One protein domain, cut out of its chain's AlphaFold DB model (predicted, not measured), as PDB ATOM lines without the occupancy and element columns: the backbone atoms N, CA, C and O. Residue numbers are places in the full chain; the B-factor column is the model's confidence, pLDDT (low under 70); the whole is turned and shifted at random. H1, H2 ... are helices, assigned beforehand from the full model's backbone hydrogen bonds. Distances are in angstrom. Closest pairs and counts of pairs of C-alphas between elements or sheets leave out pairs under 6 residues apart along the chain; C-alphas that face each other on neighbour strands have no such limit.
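What this domain is: This is residues 6 to 69 of the 70 residues of a protein of Microthlaspi erraticum (UniProt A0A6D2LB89). The model is a loose, elongated group of three helices with a fourth set off at one end: the longest helix, H3, runs along the long axis, H1 packs on its last residues 44 to 48, and H2, which makes a corner with H1, runs beside H3 the opposite way. H4 lies across the far end of the long axis, beyond a long link, and touches no helix, while the turn at residues 30 to 36 sticks out at the other end. The printed part has 64 residues with four named helices, in the order H1, H2, H3, H4, and no named strand; the class is all helix. The whole is loose, with a radius of gyration of the C-alphas of 13.7 A, and its outline is a rod of 40 by 19 by 16 A.

How they stand to each other: H3, residues 34 to 48, touches H1, residues 11 to 16, with residues 44 to 48 alone; their closest C-alphas are those of Arg 15 and Thr 45, 4.3 A apart. These two helices run opposite ways at a shallow tilt of 33 degrees, only just short of steep. H2, residues 19 to 29, is close to H3 but not clearly touching, with the closest C-alphas, those of Cys 29 and Lys 37, 6.4 A apart. H2 and H3 also run opposite ways at a shallow tilt of 33 degrees, only just short of steep. H1 and H2 touch only at the corner by their link, where the closest C-alphas, those of His 13 and Gly 19, are 5.7 A apart; they run the same way at a steep tilt of 51 degrees. H4, residues 61 to 68, is apart from H1, H2 and H3. In H1, H2, H3 and H4 every O i to N i+4 pair is within hydrogen-bond range.

Where its parts are: H3 runs 20.9 A from C-alpha 34 at (29.453, 120.659, -147.048) to C-alpha 48 at (18.285, 119.400, -164.679). H2, residues 19 to 29, is 15.4 A long. H1, residues 11 to 16, begins at C-alpha 11 at (21.943, 117.790, -168.868) and is 8.5 A long. H4, residues 61 to 68, is 10.6 A long and ends at C-alpha 68 at (12.287, 130.628, -175.346).

The domain as a whole: The two C-alphas farthest apart are those of Thr 33 and Gly 59, at 40.6 A. The printed part runs from residue 6 to residue 69 with no cut. The links H1 to H2 and H2 to H3 are tight, and the link H3 to H4, residues 49 to 60, is long. The mean pLDDT of the printed part is 94.4, and no printed residue is under 70; the mean of H4 is 87.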
ATOM      1  N   PHE A   6      20.390 124.268-171.449       95.50
ATOM      2  CA  PHE A   6      21.625 123.490-171.471       95.50
ATOM      3  C   PHE A   6      22.434 123.873-172.707       95.50
ATOM      4  O   PHE A   6      22.121 123.463-173.827       95.50
ATOM      5  N   TYR A   7      23.461 124.693-172.502       95.31
ATOM      6  CA  TYR A   7      24.293 125.220-173.576       95.31
ATOM      7  C   TYR A   7      25.627 124.477-173.656       95.31
ATOM      8  O   TYR A   7      26.446 124.568-172.743       95.31
ATOM      9  N   GLY A   8      25.830 123.710-174.728       93.88
ATOM     10  CA  GLY A   8      27.071 122.955-174.952       93.88
ATOM     11  C   GLY A   8      27.359 121.883-173.893       93.88
ATOM     12  O   GLY A   8      28.471 121.368-173.826       93.88
ATOM     13  N   VAL A   9      26.371 121.541-173.063       95.12
ATOM     14  CA  VAL A   9      26.488 120.566-171.980       95.12
ATOM     15  C   VAL A   9      25.353 119.558-172.075       95.12
ATOM     16  O   VAL A   9      24.211 119.917-172.362       95.12
ATOM     17  N   ASP A  10      25.660 118.289-171.818       94.81
ATOM     18  CA  ASP A  10      24.632 117.276-171.613       94.81
ATOM     19  C   ASP A  10      23.978 117.496-170.230       94.81
ATOM     20  O   ASP A  10      24.672 117.438-169.210       94.81
ATOM     21  N   PRO A  11      22.653 117.717-170.143       95.88
ATOM     22  CA  PRO A  11      21.943 117.790-168.868       95.88
ATOM     23  C   PRO A  11      22.188 116.598-167.948       95.88
ATOM     24  O   PRO A  11      22.074 116.744-166.735       95.88
ATOM     25  N   SER A  12      22.530 115.417-168.473       96.81
ATOM     26  CA  SER A  12      22.885 114.260-167.653       96.81
ATOM     27  C   SER A  12      24.114 114.535-166.774       96.81
ATOM     28  O   SER A  12      24.117 114.137-165.604       96.81
ATOM     29  N   HIS A  13      25.088 115.285-167.299       97.88
ATOM     30  CA  HIS A  13      26.278 115.749-166.586       97.88
ATOM     31  C   HIS A  13      25.945 116.837-165.568       97.88
ATOM     32  O   HIS A  13      26.495 116.819-164.473       97.88
ATOM     33  N   VAL A  14      25.001 117.733-165.873       97.88
ATOM     34  CA  VAL A  14      24.516 118.738-164.910       97.88
ATOM     35  C   VAL A  14      23.743 118.073-163.774       97.88
ATOM     36  O   VAL A  14      23.982 118.375-162.611       97.88
ATOM     37  N   ARG A  15      22.861 117.120-164.098       98.25
ATOM     38  CA  ARG A  15      21.993 116.410-163.151       98.25
ATOM     39  C   ARG A  15      22.766 115.559-162.158       98.25
ATOM     40  O   ARG A  15      22.373 115.481-161.006       98.25
ATOM     41  N   LYS A  16      23.810 114.870-162.620       98.19
ATOM     42  CA  LYS A  16      24.615 113.968-161.782       98.19
ATOM     43  C   LYS A  16      25.918 114.609-161.304       98.19
ATOM     44  O   LYS A  16      26.665 113.951-160.590       98.19
ATOM     45  N   GLN A  17      26.192 115.843-161.733       98.25
ATOM     46  CA  GLN A  17      27.473 116.530-161.559       98.25
ATOM     47  C   GLN A  17      28.650 115.626-161.975       98.25
ATOM     48  O   GLN A  17      29.568 115.368-161.207       98.25
ATOM     49  N   THR A  18      28.598 115.109-163.207       98.38
ATOM     50  CA  THR A  18      29.621 114.225-163.798       98.38
ATOM     51  C   THR A  18      30.224 114.835-165.066       98.38
ATOM     52  O   THR A  18      29.867 115.942-165.470       98.38
ATOM     53  N   GLY A  19      31.168 114.131-165.702       97.06
ATOM     54  CA  GLY A  19      31.846 114.626-166.901       97.06
ATOM     55  C   GLY A  19      32.667 115.882-166.611       97.06
ATOM     56  O   GLY A  19      33.088 116.111-165.477       97.06
ATOM     57  N   ASP A  20      32.894 116.707-167.630       97.62
ATOM     58  CA  ASP A  20      33.683 117.934-167.462       97.62
ATOM     59  C   ASP A  20      32.965 118.979-166.598       97.62
ATOM     60  O   ASP A  20      33.615 119.686-165.831       97.62
ATOM     61  N   PHE A  21      31.626 119.003-166.623       97.56
ATOM     62  CA  PHE A  21      30.831 119.829-165.712       97.56
ATOM     63  C   PHE A  21      31.090 119.451-164.245       97.56
ATOM     64  O   PHE A  21      31.346 120.321-163.418       97.56
ATOM     65  N   GLY A  22      31.067 118.150-163.933       97.94
ATOM     66  CA  GLY A  22      31.337 117.626-162.594       97.94
ATOM     67  C   GLY A  22      32.736 117.958-162.079       97.94
ATOM     68  O   GLY A  22      32.873 118.405-160.947       97.94
ATOM     69  N   LYS A  23      33.766 117.827-162.926       98.25
ATOM     70  CA  LYS A  23      35.153 118.165-162.549       98.25
ATOM     71  C   LYS A  23      35.281 119.627-162.114       98.25
ATOM     72  O   LYS A  23      35.800 119.908-161.040       98.25
ATOM     73  N   VAL A  24      34.753 120.552-162.920       97.94
ATOM     74  CA  VAL A  24      34.784 121.990-162.604       97.94
ATOM     75  C   VAL A  24      33.900 122.310-161.395       97.94
ATOM     76  O   VAL A  24      34.244 123.173-160.583       97.94
ATOM     77  N   PHE A  25      32.776 121.609-161.233       97.81
ATOM     78  CA  PHE A  25      31.929 121.732-160.048       97.81
ATOM     79  C   PHE A  25      32.685 121.344-158.769       97.81
ATOM     80  O   PHE A  25      32.653 122.100-157.797       97.81
ATOM     81  N   ASP A  26      33.413 120.226-158.775       97.38
ATOM     82  CA  ASP A  26      34.210 119.775-157.632       97.38
ATOM     83  C   ASP A  26      35.333 120.769-157.295       97.38
ATOM     84  O   ASP A  26      35.508 121.126-156.126       97.38
ATOM     85  N   GLU A  27      36.035 121.294-158.306       97.81
ATOM     86  CA  GLU A  27      37.042 122.354-158.138       97.81
ATOM     87  C   GLU A  27      36.442 123.627-157.521       97.81
ATOM     88  O   GLU A  27      36.999 124.197-156.579       97.81
ATOM     89  N   THR A  28      35.269 124.048-157.999       96.50
ATOM     90  CA  THR A  28      34.529 125.207-157.467       96.50
ATOM     91  C   THR A  28      34.139 124.989-156.004       96.50
ATOM     92  O   THR A  28      34.181 125.903-155.176       96.50
ATOM     93  N   CYS A  29      33.802 123.750-155.653       96.94
ATOM     94  CA  CYS A  29      33.376 123.368-154.320       96.94
ATOM     95  C   CYS A  29      34.527 123.268-153.304       96.94
ATOM     96  O   CYS A  29      34.242 123.203-152.109       96.94
ATOM     97  N   LEU A  30      35.804 123.312-153.707       96.56
ATOM     98  CA  LEU A  30      36.953 123.144-152.796       96.56
ATOM     99  C   LEU A  30      36.960 124.111-151.601       96.56
ATOM    100  O   LEU A  30      37.453 123.758-150.534       96.56
ATOM    101  N   LYS A  31      36.414 125.320-151.769       94.62
ATOM    102  CA  LYS A  31      36.340 126.353-150.715       94.62
ATOM    103  C   LYS A  31      34.959 126.474-150.061       94.62
ATOM    104  O   LYS A  31      34.759 127.356-149.232       94.62
ATOM    105  N   SER A  32      34.010 125.628-150.452       96.44
ATOM    106  CA  SER A  32      32.627 125.663-149.965       96.44
ATOM    107  C   SER A  32      32.437 124.709-148.785       96.44
ATOM    108  O   SER A  32      33.106 123.677-148.711       96.44
ATOM    109  N   THR A  33      31.510 125.031-147.879       97.94
ATOM    110  CA  THR A  33      31.119 124.106-146.803       97.94
ATOM    111  C   THR A  33      30.318 122.930-147.365       97.94
ATOM    112  O   THR A  33      29.777 123.010-148.471       97.94
ATOM    113  N   GLU A  34      30.225 121.832-146.614       96.94
ATOM    114  CA  GLU A  34      29.453 120.659-147.048       96.94
ATOM    115  C   GLU A  34      27.964 120.982-147.232       96.94
ATOM    116  O   GLU A  34      27.351 120.514-148.189       96.94
ATOM    117  N   GLU A  35      27.394 121.854-146.399       98.12
ATOM    118  CA  GLU A  35      25.996 122.280-146.523       98.12
ATOM    119  C   GLU A  35      25.754 123.017-147.846       98.12
ATOM    120  O   GLU A  35      24.783 122.734-148.548       98.12
ATOM    121  N   VAL A  36      26.668 123.917-148.223       97.69
ATOM    122  CA  VAL A  36      26.594 124.655-149.492       97.69
ATOM    123  C   VAL A  36      26.723 123.699-150.679       97.69
ATOM    124  O   VAL A  36      25.951 123.791-151.634       97.69
ATOM    125  N   LYS A  37      27.647 122.732-150.610       97.88
ATOM    126  CA  LYS A  37      27.817 121.710-151.655       97.88
ATOM    127  C   LYS A  37      26.548 120.885-151.853       97.88
ATOM    128  O   LYS A  37      26.155 120.651-152.995       97.88
ATOM    129  N   ILE A  38      25.908 120.449-150.765       98.19
ATOM    130  CA  ILE A  38      24.657 119.678-150.814       98.19
ATOM    131  C   ILE A  38      23.551 120.511-151.465       98.19
ATOM    132  O   ILE A  38      22.936 120.051-152.426       98.19
ATOM    133  N   GLN A  39      23.367 121.759-151.026       98.50
ATOM    134  CA  GLN A  39      22.361 122.659-151.595       98.50
ATOM    135  C   GLN A  39      22.558 122.879-153.099       98.50
ATOM    136  O   GLN A  39      21.593 122.862-153.865       98.50
ATOM    137  N   TRP A  40      23.802 123.052-153.554       98.38
ATOM    138  CA  TRP A  40      24.092 123.214-154.978       98.38
ATOM    139  C   TRP A  40      23.842 121.935-155.777       98.38
ATOM    140  O   TRP A  40      23.240 122.007-156.849       98.38
ATOM    141  N   LYS A  41      24.241 120.763-155.261       98.38
ATOM    142  CA  LYS A  41      23.955 119.469-155.903       98.38
ATOM    143  C   LYS A  41      22.454 119.244-156.062       98.38
ATOM    144  O   LYS A  41      22.005 118.866-157.144       98.38
ATOM    145  N   GLU A  42      21.668 119.518-155.025       98.56
ATOM    146  CA  GLU A  42      20.208 119.397-155.072       98.56
ATOM    147  C   GLU A  42      19.590 120.380-156.068       98.56
ATOM    148  O   GLU A  42      18.778 119.979-156.901       98.56
ATOM    149  N   ALA A  43      20.010 121.648-156.048       98.38
ATOM    150  CA  ALA A  43      19.513 122.658-156.977       98.38
ATOM    151  C   ALA A  43      19.800 122.282-158.440       98.38
ATOM    152  O   ALA A  43      18.891 122.311-159.271       98.38
ATOM    153  N   LEU A  44      21.032 121.868-158.749       98.31
ATOM    154  CA  LEU A  44      21.428 121.433-160.091       98.31
ATOM    155  C   LEU A  44      20.669 120.179-160.530       98.31
ATOM    156  O   LEU A  44      20.195 120.114-161.662       98.31
ATOM    157  N   THR A  45      20.499 119.210-159.629       98.50
ATOM    158  CA  THR A  45      19.723 117.991-159.891       98.50
ATOM    159  C   THR A  45      18.263 118.321-160.195       98.50
ATOM    160  O   THR A  45      17.711 117.824-161.176       98.50
ATOM    161  N   ASN A  46      17.641 119.186-159.392       98.00
ATOM    162  CA  ASN A  46      16.245 119.583-159.554       98.00
ATOM    163  C   ASN A  46      16.026 120.345-160.862       98.00
ATOM    164  O   ASN A  46      15.133 119.992-161.627       98.00
ATOM    165  N   VAL A  47      16.870 121.340-161.158       97.19
ATOM    166  CA  VAL A  47      16.791 122.117-162.403       97.19
ATOM    167  C   VAL A  47      17.029 121.226-163.623       97.19
ATOM    168  O   VAL A  47      16.297 121.338-164.602       97.19
ATOM    169  N   ALA A  48      17.981 120.293-163.563       97.12
ATOM    170  CA  ALA A  48      18.285 119.400-164.679       97.12
ATOM    171  C   ALA A  48      17.217 118.318-164.947       97.12
ATOM    172  O   ALA A  48      17.282 117.638-165.969       97.12
ATOM    173  N   ASN A  49      16.243 118.153-164.047       96.38
ATOM    174  CA  ASN A  49      15.077 117.289-164.249       96.38
ATOM    175  C   ASN A  49      13.869 118.030-164.853       96.38
ATOM    176  O   ASN A  49      12.872 117.386-165.179       96.38
ATOM    177  N   LEU A  50      13.931 119.357-164.997       95.75
ATOM    178  CA  LEU A  50      12.874 120.132-165.646       95.75
ATOM    179  C   LEU A  50      12.974 120.024-167.172       95.75
ATOM    180  O   LEU A  50      14.059 119.869-167.733       95.75
ATOM    181  N   LEU A  51      11.831 120.166-167.847       90.81
ATOM    182  CA  LEU A  51      11.805 120.363-169.296       90.81
ATOM    183  C   LEU A  51      12.463 121.702-169.636       90.81
ATOM    184  O   LEU A  51      12.164 122.719-169.010       90.81
ATOM    185  N   GLY A  52      13.334 121.702-170.640       91.00
ATOM    186  CA  GLY A  52      14.051 122.895-171.065       91.00
ATOM    187  C   GLY A  52      14.643 122.758-172.457       91.00
ATOM    188  O   GLY A  52      14.290 121.861-173.223       91.00
ATOM    189  N   TYR A  53      15.549 123.673-172.783       92.12
ATOM    190  CA  TYR A  53      16.135 123.795-174.113       92.12
ATOM    191  C   TYR A  53      17.569 123.280-174.106       92.12
ATOM    192  O   TYR A  53      18.331 123.556-173.186       92.12
ATOM    193  N   HIS A  54      17.947 122.542-175.145       92.00
ATOM    194  CA  HIS A  54      19.275 121.956-175.285       92.00
ATOM    195  C   HIS A  54      19.900 122.520-176.550       92.00
ATOM    196  O   HIS A  54      19.410 122.215-177.630       92.00
ATOM    197  N   SER A  55      20.966 123.314-176.467       89.38
ATOM    198  CA  SER A  55      21.498 124.008-177.654       89.38
ATOM    199  C   SER A  55      21.841 123.054-178.804       89.38
ATOM    200  O   SER A  55      21.635 123.386-179.964       89.38
ATOM    201  N   VAL A  56      22.267 121.832-178.474       87.75
ATOM    202  CA  VAL A  56      22.629 120.776-179.433       87.75
ATOM    203  C   VAL A  56      21.454 120.222-180.246       87.75
ATOM    204  O   VAL A  56      21.682 119.585-181.268       87.75
ATOM    205  N   THR A  57      20.204 120.435-179.818       86.69
ATOM    206  CA  THR A  57      19.016 119.993-180.570       86.69
ATOM    207  C   THR A  57      18.536 121.032-181.583       86.69
ATOM    208  O   THR A  57      17.599 120.755-182.329       86.69
ATOM    209  N   TRP A  58      19.136 122.225-181.609       86.00
ATOM    210  CA  TRP A  58      18.730 123.330-182.477       86.00
ATOM    211  C   TRP A  58      19.767 123.579-183.574       86.00
ATOM    212  O   TRP A  58      20.967 123.443-183.355       86.00
ATOM    213  N   GLY A  59      19.303 123.974-184.763       84.00
ATOM    214  CA  GLY A  59      20.188 124.266-185.898       84.00
ATOM    215  C   GLY A  59      20.999 125.559-185.742       84.00
ATOM    216  O   GLY A  59      22.055 125.692-186.353       84.00
ATOM    217  N   ASN A  60      20.515 126.514-184.942       89.25
ATOM    218  CA  ASN A  60      21.241 127.722-184.549       89.25
ATOM    219  C   ASN A  60      20.664 128.299-183.240       89.25
ATOM    220  O   ASN A  60      19.526 128.008-182.862       89.25
ATOM    221  N   GLU A  61      21.444 129.146-182.567       87.94
ATOM    222  CA  GLU A  61      21.070 129.754-181.284       87.94
ATOM    223  C   GLU A  61      19.913 130.747-181.388       87.94
ATOM    224  O   GLU A  61      19.092 130.811-180.475       87.94
ATOM    225  N   ALA A  62      19.813 131.502-182.488       89.69
ATOM    226  CA  ALA A  62      18.761 132.503-182.656       89.69
ATOM    227  C   ALA A  62      17.371 131.851-182.619       89.69
ATOM    228  O   ALA A  62      16.505 132.296-181.870       89.69
ATOM    229  N   THR A  63      17.193 130.729-183.322       88.81
ATOM    230  CA  THR A  63      15.938 129.962-183.319       88.81
ATOM    231  C   THR A  63      15.613 129.390-181.935       88.81
ATOM    232  O   THR A  63      14.457 129.402-181.518       88.81
ATOM    233  N   MET A  64      16.621 128.928-181.187       90.31
ATOM    234  CA  MET A  64      16.425 128.461-179.809       90.31
ATOM    235  C   MET A  64      15.970 129.602-178.884       90.31
ATOM    236  O   MET A  64      15.075 129.412-178.063       90.31
ATOM    237  N   ILE A  65      16.577 130.786-179.007       88.69
ATOM    238  CA  ILE A  65      16.243 131.962-178.189       88.69
ATOM    239  C   ILE A  65      14.835 132.467-178.509       88.69
ATOM    240  O   ILE A  65      14.083 132.792-177.592       88.69
ATOM    241  N   GLU A  66      14.459 132.514-179.788       88.56
ATOM    242  CA  GLU A  66      13.102 132.875-180.210       88.56
ATOM    243  C   GLU A  66      12.060 131.934-179.602       88.56
ATOM    244  O   GLU A  66      11.067 132.404-179.052       88.56
ATOM    245  N   ALA A  67      12.322 130.624-179.600       83.75
ATOM    246  CA  ALA A  67      11.437 129.632-178.996       83.75
ATOM    247  C   ALA A  67      11.331 129.730-177.461       83.75
ATOM    248  O   ALA A  67      10.400 129.166-176.888       83.75
ATOM    249  N   ASN A  68      12.268 130.416-176.798       78.69
ATOM    250  CA  ASN A  68      12.287 130.628-175.346       78.69
ATOM    251  C   ASN A  68      11.640 131.965-174.919       78.69
ATOM    252  O   ASN A  68      11.453 132.209-173.729       78.69
ATOM    253  N   ARG A  69      11.276 132.849-175.862       77.69
ATOM    254  CA  ARG A  69      10.452 134.035-175.568       77.69
ATOM    255  C   ARG A  69       8.985 133.619-175.429       77.69
ATOM    256  O   ARG A  69       8.213 133.766-176.372       77.69
TER     257      ARG A  69